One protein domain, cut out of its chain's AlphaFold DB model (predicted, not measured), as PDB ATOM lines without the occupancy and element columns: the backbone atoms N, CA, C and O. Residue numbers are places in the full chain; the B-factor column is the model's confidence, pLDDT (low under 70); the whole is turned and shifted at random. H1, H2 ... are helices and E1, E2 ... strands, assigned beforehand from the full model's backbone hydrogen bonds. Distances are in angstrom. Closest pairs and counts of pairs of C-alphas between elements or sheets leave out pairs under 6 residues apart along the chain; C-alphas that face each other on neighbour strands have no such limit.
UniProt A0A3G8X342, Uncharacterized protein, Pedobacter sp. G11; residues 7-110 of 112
ATOM      1  N   GLN A   7     -43.914  39.168  12.604       83.50
ATOM      2  CA  GLN A   7     -45.155  38.416  12.640       83.50
ATOM      3  C   GLN A   7     -45.881  38.778  13.936       83.50
ATOM      4  O   GLN A   7     -45.271  38.771  15.003       83.50
ATOM      5  N   GLN A   8     -47.160  39.124  13.836       82.44
ATOM      6  CA  GLN A   8     -47.998  39.404  14.997       82.44
ATOM      7  C   GLN A   8     -48.781  38.139  15.358       82.44
ATOM      8  O   GLN A   8     -49.385  37.520  14.482       82.44
ATOM      9  N   ASN A   9     -48.746  37.753  16.629       81.19
ATOM     10  CA  ASN A   9     -49.532  36.663  17.188       81.19
ATOM     11  C   ASN A   9     -50.259  37.178  18.437       81.19
ATOM     12  O   ASN A   9     -49.676  37.235  19.520       81.19
ATOM     13  N   GLY A  10     -51.502  37.637  18.263       84.00
ATOM     14  CA  GLY A  10     -52.225  38.376  19.301       84.00
ATOM     15  C   GLY A  10     -51.473  39.651  19.707       84.00
ATOM     16  O   GLY A  10     -51.186  40.500  18.858       84.00
ATOM     17  N   ASP A  11     -51.114  39.738  20.989       80.31
ATOM     18  CA  ASP A  11     -50.377  40.861  21.593       80.31
ATOM     19  C   ASP A  11     -48.845  40.713  21.528       80.31
ATOM     20  O   ASP A  11     -48.097  41.558  22.041       80.31
ATOM     21  N   GLU A  12     -48.358  39.628  20.916       80.44
ATOM     22  CA  GLU A  12     -46.935  39.355  20.752       80.44
ATOM     23  C   GLU A  12     -46.456  39.662  19.331       80.44
ATOM     24  O   GLU A  12     -47.016  39.205  18.333       80.44
ATOM     25  N   TYR A  13     -45.347  40.391  19.245       82.62
ATOM     26  CA  TYR A  13     -44.629  40.658  18.006       82.62
ATOM     27  C   TYR A  13     -43.357  39.812  17.973       82.62
ATOM     28  O   TYR A  13     -42.491  39.915  18.845       82.62
ATOM     29  N   ILE A  14     -43.243  38.973  16.948       81.56
ATOM     30  CA  ILE A  14     -42.119  38.066  16.718       81.56
ATOM     31  C   ILE A  14     -41.330  38.585  15.520       81.56
ATOM     32  O   ILE A  14     -41.884  38.770  14.438       81.56
ATOM     33  N   VAL A  15     -40.032  38.828  15.681       78.94
ATOM     34  CA  VAL A  15     -39.194  39.333  14.582       78.94
ATOM     35  C   VAL A  15     -38.990  38.230  13.541       78.94
ATOM     36  O   VAL A  15     -38.526  37.138  13.872       78.94
ATOM     37  N   LYS A  16     -39.297  38.509  12.267       77.25
ATOM     38  CA  LYS A  16     -39.013  37.572  11.174       77.25
ATOM     39  C   LYS A  16     -37.509  37.544  10.930       77.25
ATOM     40  O   LYS A  16     -36.881  38.583  10.739       77.25
ATOM     41  N   ARG A  17     -36.923  36.348  10.921       77.00
ATOM     42  CA  ARG A  17     -35.496  36.138  10.648       77.00
ATOM     43  C   ARG A  17     -35.352  35.266   9.409       77.00
ATOM     44  O   ARG A  17     -36.058  34.272   9.265       77.00
ATOM     45  N   GLN A  18     -34.424  35.620   8.525       80.44
ATOM     46  CA  GLN A  18     -34.064  34.767   7.399       80.44
ATOM     47  C   GLN A  18     -33.174  33.630   7.906       80.44
ATOM     48  O   GLN A  18     -31.996  33.822   8.201       80.44
ATOM     49  N   LEU A  19     -33.761  32.442   8.036       81.50
ATOM     50  CA  LEU A  19     -33.086  31.260   8.575       81.50
ATOM     51  C   LEU A  19     -32.468  30.366   7.490       81.50
ATOM     52  O   LEU A  19     -31.728  29.449   7.824       81.50
ATOM     53  N   LEU A  20     -32.708  30.665   6.207       84.94
ATOM     54  CA  LEU A  20     -32.223  29.868   5.073       84.94
ATOM     55  C   LEU A  20     -30.706  29.652   5.105       84.94
ATOM     56  O   LEU A  20     -30.249  28.517   5.051       84.94
ATOM     57  N   PHE A  21     -29.923  30.724   5.246       85.44
ATOM     58  CA  PHE A  21     -28.465  30.615   5.277       85.44
ATOM     59  C   PHE A  21     -27.952  29.814   6.493       85.44
ATOM     60  O   PHE A  21     -27.174  28.884   6.287       85.44
ATOM     61  N   PRO A  22     -28.401  30.084   7.740       85.56
ATOM     62  CA  PRO A  22     -28.071  29.238   8.886       85.56
ATOM     63  C   PRO A  22     -28.405  27.755   8.696       85.56
ATOM     64  O   PRO A  22     -27.607  26.911   9.089       85.56
ATOM     65  N   ILE A  23     -29.556  27.437   8.094       88.12
ATOM     66  CA  ILE A  23     -29.981  26.053   7.832       88.12
ATOM     67  C   ILE A  23     -29.045  25.386   6.822       88.12
ATOM     68  O   ILE A  23     -28.558  24.289   7.079       88.12
ATOM     69  N   LEU A  24     -28.752  26.059   5.704       89.69
ATOM     70  CA  LEU A  24     -27.846  25.539   4.678       89.69
ATOM     71  C   LEU A  24     -26.437  25.316   5.230       89.69
ATOM     72  O   LEU A  24     -25.851  24.259   5.018       89.69
ATOM     73  N   ALA A  25     -25.909  26.283   5.985       88.12
ATOM     74  CA  ALA A  25     -24.602  26.154   6.611       88.12
ATOM     75  C   ALA A  25     -24.569  24.971   7.591       88.12
ATOM     76  O   ALA A  25     -23.642  24.164   7.553       88.12
ATOM     77  N   LEU A  26     -25.602  24.823   8.427       91.00
ATOM     78  CA  LEU A  26     -25.695  23.716   9.374       91.00
ATOM     79  C   LEU A  26     -25.765  22.358   8.658       91.00
ATOM     80  O   LEU A  26     -25.083  21.430   9.080       91.00
ATOM     81  N   ALA A  27     -26.501  22.261   7.549       90.81
ATOM     82  CA  ALA A  27     -26.557  21.052   6.727       90.81
ATOM     83  C   ALA A  27     -25.186  20.687   6.127       90.81
ATOM     84  O   ALA A  27     -24.782  19.527   6.185       90.81
ATOM     85  N   VAL A  28     -24.437  21.665   5.605       91.31
ATOM     86  CA  VAL A  28     -23.091  21.438   5.049       91.31
ATOM     87  C   VAL A  28     -22.126  20.940   6.123       91.31
ATOM     88  O   VAL A  28     -21.473  19.913   5.936       91.31
ATOM     89  N   PHE A  29     -22.050  21.622   7.270       90.12
ATOM     90  CA  PHE A  29     -21.127  21.226   8.336       90.12
ATOM     91  C   PHE A  29     -21.526  19.909   9.011       90.12
ATOM     92  O   PHE A  29     -20.641  19.142   9.385       90.12
ATOM     93  N   ALA A  30     -22.825  19.613   9.125       88.69
ATOM     94  CA  ALA A  30     -23.299  18.321   9.614       88.69
ATOM     95  C   ALA A  30     -22.882  17.180   8.674       88.69
ATOM     96  O   ALA A  30     -22.302  16.199   9.136       88.69
ATOM     97  N   SER A  31     -23.086  17.334   7.360       88.94
ATOM     98  CA  SER A  31     -22.664  16.344   6.359       88.94
ATOM     99  C   SER A  31     -21.151  16.116   6.372       88.94
ATOM    100  O   SER A  31     -20.703  14.971   6.355       88.94
ATOM    101  N   LEU A  32     -20.355  17.189   6.473       87.12
ATOM    102  CA  LEU A  32     -18.900  17.090   6.628       87.12
ATOM    103  C   LEU A  32     -18.511  16.370   7.925       87.12
ATOM    104  O   LEU A  32     -17.628  15.518   7.914       87.12
ATOM    105  N   GLY A  33     -19.187  16.674   9.036       84.88
ATOM    106  CA  GLY A  33     -18.958  16.011  10.318       84.88
ATOM    107  C   GLY A  33     -19.221  14.508  10.248       84.88
ATOM    108  O   GLY A  33     -18.392  13.722  10.694       84.88
ATOM    109  N   VAL A  34     -20.333  14.101   9.630       86.25
ATOM    110  CA  VAL A  34     -20.670  12.684   9.424       86.25
ATOM    111  C   VAL A  34     -19.647  11.997   8.522       86.25
ATOM    112  O   VAL A  34     -19.176  10.913   8.854       86.25
ATOM    113  N   HIS A  35     -19.251  12.635   7.418       84.75
ATOM    114  CA  HIS A  35     -18.222  12.108   6.522       84.75
ATOM    115  C   HIS A  35     -16.903  11.843   7.261       84.75
ATOM    116  O   HIS A  35     -16.304  10.780   7.115       84.75
ATOM    117  N   PHE A  36     -16.486  12.783   8.108       83.06
ATOM    118  CA  PHE A  36     -15.303  12.654   8.950       83.06
ATOM    119  C   PHE A  36     -15.423  11.549  10.011       83.06
ATOM    120  O   PHE A  36     -14.461  10.820  10.248       83.06
ATOM    121  N   LEU A  37     -16.598  11.377  10.619       79.94
ATOM    122  CA  LEU A  37     -16.834  10.289  11.571       79.94
ATOM    123  C   LEU A  37     -16.766   8.906  10.907       79.94
ATOM    124  O   LEU A  37     -16.192   7.989  11.486       79.94
ATOM    125  N   ILE A  38     -17.323   8.757   9.700       80.81
ATOM    126  CA  ILE A  38     -17.366   7.474   8.979       80.81
ATOM    127  C   ILE A  38     -15.989   7.099   8.420       80.81
ATOM    128  O   ILE A  38     -15.557   5.960   8.567       80.81
ATOM    129  N   ASN A  39     -15.285   8.048   7.800       76.75
ATOM    130  CA  ASN A  39     -14.041   7.765   7.076       76.75
ATOM    131  C   ASN A  39     -12.780   7.786   7.952       76.75
ATOM    132  O   ASN A  39     -11.675   7.758   7.419       76.75
ATOM    133  N   GLY A  40     -12.926   7.818   9.280       61.44
ATOM    134  CA  GLY A  40     -11.813   7.698  10.220       61.44
ATOM    135  C   GLY A  40     -10.808   8.845  10.098       61.44
ATOM    136  O   GLY A  40      -9.746   8.702   9.498       61.44
ATOM    137  N   THR A  41     -11.112   9.998  10.695       57.62
ATOM    138  CA  THR A  41     -10.233  11.184  10.708       57.62
ATOM    139  C   THR A  41      -8.985  11.036  11.573       57.62
ATOM    140  O   THR A  41      -8.823  11.742  12.565       57.62
ATOM    141  N   ASN A  42      -8.071  10.169  11.164       57.09
ATOM    142  CA  ASN A  42      -6.673  10.250  11.552       57.09
ATOM    143  C   ASN A  42      -5.850  10.551  10.294       57.09
ATOM    144  O   ASN A  42      -5.060   9.729   9.845       57.09
ATOM    145  N   HIS A  43      -6.045  11.727   9.694       58.81
ATOM    146  CA  HIS A  43      -4.931  12.352   8.982       58.81
ATOM    147  C   HIS A  43      -4.097  13.056  10.059       58.81
ATOM    148  O   HIS A  43      -4.588  13.932  10.767       58.81
ATOM    149  N   ASP A  44      -2.882  12.565  10.286       61.41
ATOM    150  CA  ASP A  44      -1.885  13.166  11.184       61.41
ATOM    151  C   ASP A  44      -2.285  13.301  12.670       61.41
ATOM    152  O   ASP A  44      -1.801  14.182  13.382       61.41
ATOM    153  N   GLY A  45      -3.178  12.434  13.164       63.38
ATOM    154  CA  GLY A  45      -3.567  12.381  14.583       63.38
ATOM    155  C   GLY A  45      -4.430  13.553  15.070       63.38
ATOM    156  O   GLY A  45      -4.613  13.715  16.278       63.38
ATOM    157  N   ARG A  46      -4.968  14.379  14.160       66.56
ATOM    158  CA  ARG A  46      -5.852  15.499  14.509       66.56
ATOM    159  C   ARG A  46      -7.326  15.137  14.291       66.56
ATOM    160  O   ARG A  46      -7.695  14.745  13.185       66.56
ATOM    161  N   PRO A  47      -8.201  15.344  15.293       70.31
ATOM    162  CA  PRO A  47      -9.624  15.060  15.165       70.31
ATOM    163  C   PRO A  47     -10.319  16.105  14.281       70.31
ATOM    164  O   PRO A  47     -10.822  17.117  14.772       70.31
ATOM    165  N   TYR A  48     -10.372  15.880  12.965       72.31
ATOM    166  CA  TYR A  48     -10.970  16.851  12.036       72.31
ATOM    167  C   TYR A  48     -12.470  17.089  12.268       72.31
ATOM    168  O   TYR A  48     -12.974  18.176  11.980       72.31
ATOM    169  N   TYR A  49     -13.174  16.128  12.873       70.44
ATOM    170  CA  TYR A  49     -14.558  16.306  13.316       70.44
ATOM    171  C   TYR A  49     -14.717  17.470  14.312       70.44
ATOM    172  O   TYR A  49     -15.769  18.099  14.354       70.44
ATOM    173  N   ALA A  50     -13.682  17.823  15.084       75.69
ATOM    174  CA  ALA A  50     -13.748  18.950  16.014       75.69
ATOM    175  C   ALA A  50     -13.911  20.300  15.286       75.69
ATOM    176  O   ALA A  50     -14.530  21.219  15.825       75.69
ATOM    177  N   PHE A  51     -13.433  20.415  14.037       78.81
ATOM    178  CA  PHE A  51     -13.593  21.634  13.236       78.81
ATOM    179  C   PHE A  51     -15.029  21.862  12.762       78.81
ATOM    180  O   PHE A  51     -15.383  23.001  12.467       78.81
ATOM    181  N   THR A  52     -15.870  20.825  12.703       83.56
ATOM    182  CA  THR A  52     -17.284  20.983  12.328       83.56
ATOM    183  C   THR A  52     -18.164  21.313  13.533       83.56
ATOM    184  O   THR A  52     -19.178  21.991  13.370       83.56
ATOM    185  N   VAL A  53     -17.749  20.949  14.753       84.00
ATOM    186  CA  VAL A  53     -18.503  21.203  15.995       84.00
ATOM    187  C   VAL A  53     -18.746  22.694  16.231       84.00
ATOM    188  O   VAL A  53     -19.874  23.092  16.525       84.00
ATOM    189  N   LEU A  54     -17.719  23.537  16.087       84.88
ATOM    190  CA  LEU A  54     -17.834  24.971  16.376       84.88
ATOM    191  C   LEU A  54     -18.789  25.689  15.396       84.88
ATOM    192  O   LEU A  54     -19.711  26.364  15.868       84.88
ATOM    193  N   PRO A  55     -18.667  25.521  14.063       86.31
ATOM    194  CA  PRO A  55     -19.656  26.026  13.115       86.31
ATOM    195  C   PRO A  55     -21.072  25.514  13.398       86.31
ATOM    196  O   PRO A  55     -22.002  26.319  13.437       86.31
ATOM    197  N   ILE A  56     -21.246  24.209  13.649       88.81
ATOM    198  CA  ILE A  56     -22.559  23.616  13.954       88.81
ATOM    199  C   ILE A  56     -23.172  24.280  15.188       88.81
ATOM    200  O   ILE A  56     -24.311  24.741  15.126       88.81
ATOM    201  N   GLY A  57     -22.414  24.396  16.282       86.75
ATOM    202  CA  GLY A  57     -22.874  25.039  17.512       86.75
ATOM    203  C   GLY A  57     -23.283  26.496  17.293       86.75
ATOM    204  O   GLY A  57     -24.346  26.921  17.748       86.75
ATOM    205  N   LEU A  58     -22.495  27.258  16.528       88.25
ATOM    206  CA  LEU A  58     -22.783  28.662  16.232       88.25
ATOM    207  C   LEU A  58     -24.047  28.836  15.372       88.25
ATOM    208  O   LEU A  58     -24.866  29.719  15.648       88.25
ATOM    209  N   TYR A  59     -24.235  28.005  14.344       87.19
ATOM    210  CA  TYR A  59     -25.432  28.062  13.500       87.19
ATOM    211  C   TYR A  59     -26.677  27.533  14.220       87.19
ATOM    212  O   TYR A  59     -27.739  28.147  14.105       87.19
ATOM    213  N   ALA A  60     -26.546  26.487  15.041       86.94
ATOM    214  CA  ALA A  60     -27.621  25.977  15.891       86.94
ATOM    215  C   ALA A  60     -28.067  27.024  16.923       86.94
ATOM    216  O   ALA A  60     -29.262  27.261  17.108       86.94
ATOM    217  N   TYR A  61     -27.114  27.727  17.541       85.81
ATOM    218  CA  TYR A  61     -27.402  28.837  18.444       85.81
ATOM    219  C   TYR A  61     -28.184  29.957  17.741       85.81
ATOM    220  O   TYR A  61     -29.204  30.428  18.249       85.81
ATOM    221  N   LYS A  62     -27.753  30.357  16.536       83.94
ATOM    222  CA  LYS A  62     -28.451  31.377  15.736       83.94
ATOM    223  C   LYS A  62     -29.872  30.958  15.355       83.94
ATOM    224  O   LYS A  62     -30.748  31.825  15.377       83.94
ATOM    225  N   LEU A  63     -30.074  29.682  15.023       85.81
ATOM    226  CA  LEU A  63     -31.362  29.098  14.642       85.81
ATOM    227  C   LEU A  63     -32.347  29.035  15.803       85.81
ATOM    228  O   LEU A  63     -33.494  29.444  15.651       85.81
ATOM    229  N   GLY A  64     -31.894  28.564  16.963       82.12
ATOM    230  CA  GLY A  64     -32.760  28.424  18.128       82.12
ATOM    231  C   GLY A  64     -33.222  29.765  18.693       82.12
ATOM    232  O   GLY A  64     -34.278  29.823  19.320       82.12
ATOM    233  N   ARG A  65     -32.454  30.847  18.486       85.75
ATOM    234  CA  ARG A  65     -32.760  32.161  19.060       85.75
ATOM    235  C   ARG A  65     -33.973  32.822  18.421       85.75
ATOM    236  O   ARG A  65     -33.990  33.117  17.224       85.75
ATOM    237  N   ASN A  66     -34.929  33.180  19.266       84.00
ATOM    238  CA  ASN A  66     -36.092  33.967  18.900       84.00
ATOM    239  C   ASN A  66     -36.323  35.084  19.925       84.00
ATOM    240  O   ASN A  66     -36.119  34.892  21.120       84.00
ATOM    241  N   VAL A  67     -36.756  36.250  19.454       83.81
ATOM    242  CA  VAL A  67     -37.087  37.401  20.297       83.81
ATOM    243  C   VAL A  67     -38.572  37.683  20.145       83.81
ATOM    244  O   VAL A  67     -39.060  37.880  19.031       83.81
ATOM    245  N   ARG A  68     -39.277  37.707  21.276       85.12
ATOM    246  CA  ARG A  68     -40.705  38.018  21.344       85.12
ATOM    247  C   ARG A  68     -40.915  39.283  22.150       85.12
ATOM    248  O   ARG A  68     -40.386  39.419  23.254       85.12
ATOM    249  N   ILE A  69     -41.698  40.192  21.598       83.50
ATOM    250  CA  ILE A  69     -42.025  41.471  22.212       83.50
ATOM    251  C   ILE A  69     -43.499  41.430  22.600       83.50
ATOM    252  O   ILE A  69     -44.354  41.327  21.727       83.50
ATOM    253  N   ASN A  70     -43.790  41.517  23.894       82.62
ATOM    254  CA  ASN A  70     -45.152  41.599  24.412       82.62
ATOM    255  C   ASN A  70     -45.454  43.055  24.788       82.62
ATOM    256  O   ASN A  70     -44.796  43.628  25.665       82.62
ATOM    257  N   VAL A  71     -46.424  43.661  24.102       80.38
ATOM    258  CA  VAL A  71     -46.733  45.093  24.256       80.38
ATOM    259  C   VAL A  71     -47.537  45.370  25.524       80.38
ATOM    260  O   VAL A  71     -47.263  46.358  26.203       80.38
ATOM    261  N   VAL A  72     -48.457  44.474  25.889       79.62
ATOM    262  CA  VAL A  72     -49.315  44.603  27.080       79.62
ATOM    263  C   VAL A  72     -48.479  44.551  28.356       79.62
ATOM    264  O   VAL A  72     -48.522  45.464  29.179       79.62
ATOM    265  N   ASN A  73     -47.635  43.527  28.473       79.62
ATOM    266  CA  ASN A  73     -46.786  43.318  29.647       79.62
ATOM    267  C   ASN A  73     -45.527  44.185  29.636       79.62
ATOM    268  O   ASN A  73     -44.765  44.192  30.600       79.62
ATOM    269  N   LYS A  74     -45.301  44.924  28.548       81.31
ATOM    270  CA  LYS A  74     -44.128  45.768  28.356       81.31
ATOM    271  C   LYS A  74     -42.805  45.008  28.515       81.31
ATOM    272  O   LYS A  74     -41.862  45.498  29.137       81.31
ATOM    273  N   THR A  75     -42.720  43.807  27.949       84.31
ATOM    274  CA  THR A  75     -41.542  42.937  28.082       84.31
ATOM    275  C   THR A  75     -41.015  42.452  26.745       84.31
ATOM    276  O   THR A  75     -41.780  42.055  25.868       84.31
ATOM    277  N   VAL A  76     -39.694  42.368  26.641       84.56
ATOM    278  CA  VAL A  76     -38.985  41.648  25.587       84.56
ATOM    279  C   VAL A  76     -38.462  40.353  26.185       84.56
ATOM    280  O   VAL A  76     -37.771  40.371  27.201       84.56
ATOM    281  N   SER A  77     -38.799  39.226  25.574       85.94
ATOM    282  CA  SER A  77     -38.318  37.915  25.993       85.94
ATOM    283  C   SER A  77     -37.473  37.281  24.907       85.94
ATOM    284  O   SER A  77     -37.808  37.310  23.720       85.94
ATOM    285  N   GLU A  78     -36.362  36.710  25.336       85.69
ATOM    286  CA  GLU A  78     -35.485  35.934  24.489       85.69
ATOM    287  C   GLU A  78     -35.722  34.454  24.738       85.69
ATOM    288  O   GLU A  78     -35.799  34.002  25.880       85.69
ATOM    289  N   HIS A  79     -35.826  33.706  23.650       85.75
ATOM    290  CA  HIS A  79     -36.077  32.278  23.662       85.75
ATOM    291  C   HIS A  79     -34.998  31.557  22.869       85.75
ATOM    292  O   HIS A  79     -34.515  32.078  21.865       85.75
ATOM    293  N   TRP A  80     -34.671  30.337  23.281       86.50
ATOM    294  CA  TRP A  80     -33.843  29.405  22.529       86.50
ATOM    295  C   TRP A  80     -34.584  28.078  22.381       86.50
ATOM    296  O   TRP A  80     -34.898  27.438  23.376       86.50
ATOM    297  N   PHE A  81     -34.958  27.711  21.152       83.31
ATOM    298  CA  PHE A  81     -35.805  26.541  20.861       83.31
ATOM    299  C   PHE A  81     -37.087  26.471  21.718       83.31
ATOM    300  O   PHE A  81     -37.520  25.407  22.141       83.31
ATOM    301  N   GLY A  82     -37.701  27.627  21.993       78.31
ATOM    302  CA  GLY A  82     -38.909  27.722  22.821       78.31
ATOM    303  C   GLY A  82     -38.658  27.770  24.332       78.31
ATOM    304  O   GLY A  82     -39.585  28.073  25.077       78.31
ATOM    305  N   LEU A  83     -37.419  27.560  24.788       83.25
ATOM    306  CA  LEU A  83     -37.028  27.777  26.178       83.25
ATOM    307  C   LEU A  83     -36.766  29.260  26.418       83.25
ATOM    308  O   LEU A  83     -35.944  29.874  25.739       83.25
ATOM    309  N   LYS A  84     -37.446  29.835  27.407       84.38
ATOM    310  CA  LYS A  84     -37.273  31.233  27.800       84.38
ATOM    311  C   LYS A  84     -35.909  31.414  28.475       84.38
ATOM    312  O   LYS A  84     -35.688  30.879  29.555       84.38
ATOM    313  N   LEU A  85     -35.012  32.173  27.852       84.56
ATOM    314  CA  LEU A  85     -33.676  32.461  28.382       84.56
ATOM    315  C   LEU A  85     -33.684  33.681  29.298       84.56
ATOM    316  O   LEU A  85     -33.186  33.637  30.417       84.56
ATOM    317  N   SER A  86     -34.231  34.792  28.808       83.88
ATOM    318  CA  SER A  86     -34.190  36.066  29.518       83.88
ATOM    319  C   SER A  86     -35.450  36.882  29.254       83.88
ATOM    320  O   SER A  86     -36.148  36.702  28.253       83.88
ATOM    321  N   THR A  87     -35.785  37.760  30.199       85.56
ATOM    322  CA  THR A  87     -36.876  38.729  30.052       85.56
ATOM    323  C   THR A  87     -36.374  40.088  30.484       85.56
ATOM    324  O   THR A  87     -35.853  40.236  31.585       85.56
ATOM    325  N   LEU A  88     -36.557  41.081  29.627       82.94
ATOM    326  CA  LEU A  88     -36.223  42.466  29.899       82.94
ATOM    327  C   LEU A  88     -37.501  43.292  29.864       82.94
ATOM    328  O   LEU A  88     -38.307  43.182  28.941       82.94
ATOM    329  N   ASN A  89     -37.692  44.127  30.876       82.12
ATOM    330  CA  ASN A  89     -38.789  45.084  30.894       82.12
ATOM    331  C   ASN A  89     -38.427  46.290  30.012       82.12
ATOM    332  O   ASN A  89     -37.273  46.733  30.012       82.12
ATOM    333  N   PHE A  90     -39.396  46.852  29.289       75.69
ATOM    334  CA  PHE A  90     -39.182  48.046  28.476       75.69
ATOM    335  C   PHE A  90     -38.577  49.192  29.276       75.69
ATOM    336  O   PHE A  90     -37.713  49.866  28.740       75.69
ATOM    337  N   ASN A  91     -38.914  49.372  30.558       73.25
ATOM    338  CA  ASN A  91     -38.306  50.435  31.370       73.25
ATOM    339  C   ASN A  91     -36.766  50.358  31.411       73.25
ATOM    340  O   ASN A  91     -36.096  51.392  31.409       73.25
ATOM    341  N   ALA A  92     -36.192  49.151  31.395       63.34
ATOM    342  CA  ALA A  92     -34.744  48.959  31.323       63.34
ATOM    343  C   ALA A  92     -34.195  49.261  29.915       63.34
ATOM    344  O   ALA A  92     -33.144  49.885  29.775       63.34
ATOM    345  N   ILE A  93     -34.938  48.887  28.868       63.97
ATOM    346  CA  ILE A  93     -34.566  49.113  27.462       63.97
ATOM    347  C   ILE A  93     -34.650  50.601  27.100       63.97
ATOM    348  O   ILE A  93     -33.749  51.130  26.455       63.97
ATOM    349  N   THR A  94     -35.693  51.304  27.539       61.12
ATOM    350  CA  THR A  94     -35.885  52.737  27.298       61.12
ATOM    351  C   THR A  94     -34.805  53.553  27.994       61.12
ATOM    352  O   THR A  94     -34.249  54.456  27.376       61.12
ATOM    353  N   ARG A  95     -34.434  53.201  29.238       58.91
ATOM    354  CA  ARG A  95     -33.276  53.807  29.916       58.91
ATOM    355  C   ARG A  95     -31.983  53.564  29.141       58.91
ATOM    356  O   ARG A  95     -31.236  54.511  28.931       58.91
ATOM    357  N   TYR A  96     -31.748  52.344  28.661       62.53
ATOM    358  CA  TYR A  96     -30.570  52.037  27.848       62.53
ATOM    359  C   TYR A  96     -30.533  52.835  26.533       62.53
ATOM    360  O   TYR A  96     -29.498  53.402  26.189       62.53
ATOM    361  N   LEU A  97     -31.657  52.936  25.816       62.59
ATOM    362  CA  LEU A  97     -31.760  53.714  24.576       62.59
ATOM    363  C   LEU A  97     -31.565  55.211  24.814       62.59
ATOM    364  O   LEU A  97     -30.859  55.852  24.040       62.59
ATOM    365  N   LEU A  98     -32.154  55.757  25.881       59.34
ATOM    366  CA  LEU A  98     -31.969  57.153  26.273       59.34
ATOM    367  C   LEU A  98     -30.508  57.434  26.605       59.34
ATOM    368  O   LEU A  98     -29.927  58.323  25.996       59.34
ATOM    369  N   VAL A  99     -29.887  56.641  27.482       62.12
ATOM    370  CA  VAL A  99     -28.472  56.806  27.846       62.12
ATOM    371  C   VAL A  99     -27.580  56.686  26.614       62.12
ATOM    372  O   VAL A  99     -26.746  57.554  26.388       62.12
ATOM    373  N   LYS A 100     -27.784  55.677  25.759       57.69
ATOM    374  CA  LYS A 100     -26.990  55.507  24.534       57.69
ATOM    375  C   LYS A 100     -27.173  56.672  23.558       57.69
ATOM    376  O   LYS A 100     -26.197  57.118  22.964       57.69
ATOM    377  N   LYS A 101     -28.397  57.183  23.396       56.91
ATOM    378  CA  LYS A 101     -28.679  58.355  22.555       56.91
ATOM    379  C   LYS A 101     -28.023  59.613  23.126       56.91
ATOM    380  O   LYS A 101     -27.407  60.349  22.365       56.91
ATOM    381  N   THR A 102     -28.100  59.828  24.438       58.97
ATOM    382  CA  THR A 102     -27.458  60.954  25.129       58.97
ATOM    383  C   THR A 102     -25.937  60.877  25.028       58.97
ATOM    384  O   THR A 102     -25.314  61.864  24.668       58.97
ATOM    385  N   VAL A 103     -25.332  59.706  25.243       59.16
ATOM    386  CA  VAL A 103     -23.881  59.499  25.090       59.16
ATOM    387  C   VAL A 103     -23.438  59.701  23.639       59.16
ATOM    388  O   VAL A 103     -22.439  60.366  23.403       59.16
ATOM    389  N   ASN A 104     -24.195  59.205  22.654       58.59
ATOM    390  CA  ASN A 104     -23.894  59.458  21.242       58.59
ATOM    391  C   ASN A 104     -24.039  60.939  20.865       58.59
ATOM    392  O   ASN A 104     -23.255  61.415  20.057       58.59
ATOM    393  N   LEU A 105     -25.007  61.666  21.432       54.12
ATOM    394  CA  LEU A 105     -25.151  63.113  21.233       54.12
ATOM    395  C   LEU A 105     -23.994  63.892  21.872       54.12
ATOM    396  O   LEU A 105     -23.470  64.806  21.247       54.12
ATOM    397  N   ILE A 106     -23.566  63.506  23.075       55.75
ATOM    398  CA  ILE A 106     -22.411  64.106  23.758       55.75
ATOM    399  C   ILE A 106     -21.126  63.835  22.966       55.75
ATOM    400  O   ILE A 106     -20.372  64.764  22.704       55.75
ATOM    401  N   ASN A 107     -20.913  62.602  22.499       56.38
ATOM    402  CA  ASN A 107     -19.755  62.253  21.673       56.38
ATOM    403  C   ASN A 107     -19.798  62.911  20.283       56.38
ATOM    404  O   ASN A 107     -18.752  63.282  19.764       56.38
ATOM    405  N   ALA A 108     -20.982  63.104  19.691       54.28
ATOM    406  CA  ALA A 108     -21.140  63.863  18.447       54.28
ATOM    407  C   ALA A 108     -20.900  65.373  18.639       54.28
ATOM    408  O   ALA A 108     -20.496  66.047  17.699       54.28
ATOM    409  N   GLY A 109     -21.120  65.897  19.850       48.81
ATOM    410  CA  GLY A 109     -20.760  67.260  20.255       48.81
ATOM    411  C   GLY A 109     -19.329  67.404  20.793       48.81
ATOM    412  O   GLY A 109     -18.911  68.512  21.112       48.81
ATOM    413  N   HIS A 110     -18.580  66.306  20.917       46.88
ATOM    414  CA  HIS A 110     -17.145  66.265  21.232       46.88
ATOM    415  C   HIS A 110     -16.331  65.779  20.020       46.88
ATOM    416  O   HIS A 110     -15.302  65.118  20.159       46.88
TER     417      HIS A 110
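AT A GLANCE: This is residues 7 to 110 of the 112 residues of an uncharacterized protein of Pedobacter sp. G11 (UniProt A0A3G8X342). A strongly twisted sheet of five strands has a long helical hairpin, H1 and H2, reaching out from one end of its strands and a single helix, H3, leaving from the other end of E4 and E5. The helical hairpin and the sheet together make the long axis, while residues 94 to 110, most of them in H3, stick out from it as a free arm. The printed part has 104 residues, with three named helices and five named strands in the chain order E1 E2 H1 H2 E3 E4 E5 H3. The sheet's order is E1 E2 E3 E4 E5, antiparallel throughout, and the class is mixed, helices and strands. The whole is extended, with a radius of gyration of the C-alphas of 20.7 A, and its outline is flat, spanning 56 by 44 by 21 A.

IN THESE COORDINATES: In the sheet, E1 is residues 7 to 9, beginning at C-alpha 7 (-45.155, 38.416, 12.640), and E2 is residues 12 to 15. E3 is residues 65 to 70 and E4 residues 75 to 80, each 16.5 A long from first to last C-alpha; E5, residues 83 to 89, measures 18.0 A. H1, residues 20 to 38, measures 27.2 A and ends at C-alpha 38 (-17.366, 7.474, 8.979). H2, residues 50 to 64, measures 21.3 A. H3, residues 90 to 108, measures 26.0 A and ends at C-alpha 108 (-21.140, 63.863, 18.447).

HOW THE PARTS SIT: E3, E4 and E5 form a meander, each strand the antiparallel neighbour of the one before. Between E3 and E4, N 68 and O 77 are 2.9 A apart, within hydrogen-bond range; between E4 and E5, N 78 and O 86 are at 2.9 A. E2 pairs with E3 through N 13 and O 69, 2.8 A, and with E1, an edge strand, through N 7 and O 14, 2.8 A. H2 only grazes the sheet, with residues 60 to 64; its closest C-alpha pair with E4 is Gly 64 and Trp 80, 4.6 A. H1 is not on the sheet. H1 and H2 touch, the C-alphas of Pro 22 and Tyr 59 being closest at 5.4 A, at a shallow tilt of 31 degrees, opposite ways. H3 only grazes the sheet, with residues 90 to 93, and is apart from H1 and H2. Every O i to N i+4 pair is within hydrogen-bond range in H1 and H3, and 9 of 11 in H2.

THE WHOLE: The two C-alphas farthest apart, those of Asn 39 and Gly 109, are 61.3 A from each other. The printed part has no cut. The link from H1 to H2, 11 residues, is long; the other links are tight. Mean pLDDT of the printed part is 77.1, and residues 40 to 46 and 92 to 110 are under 70.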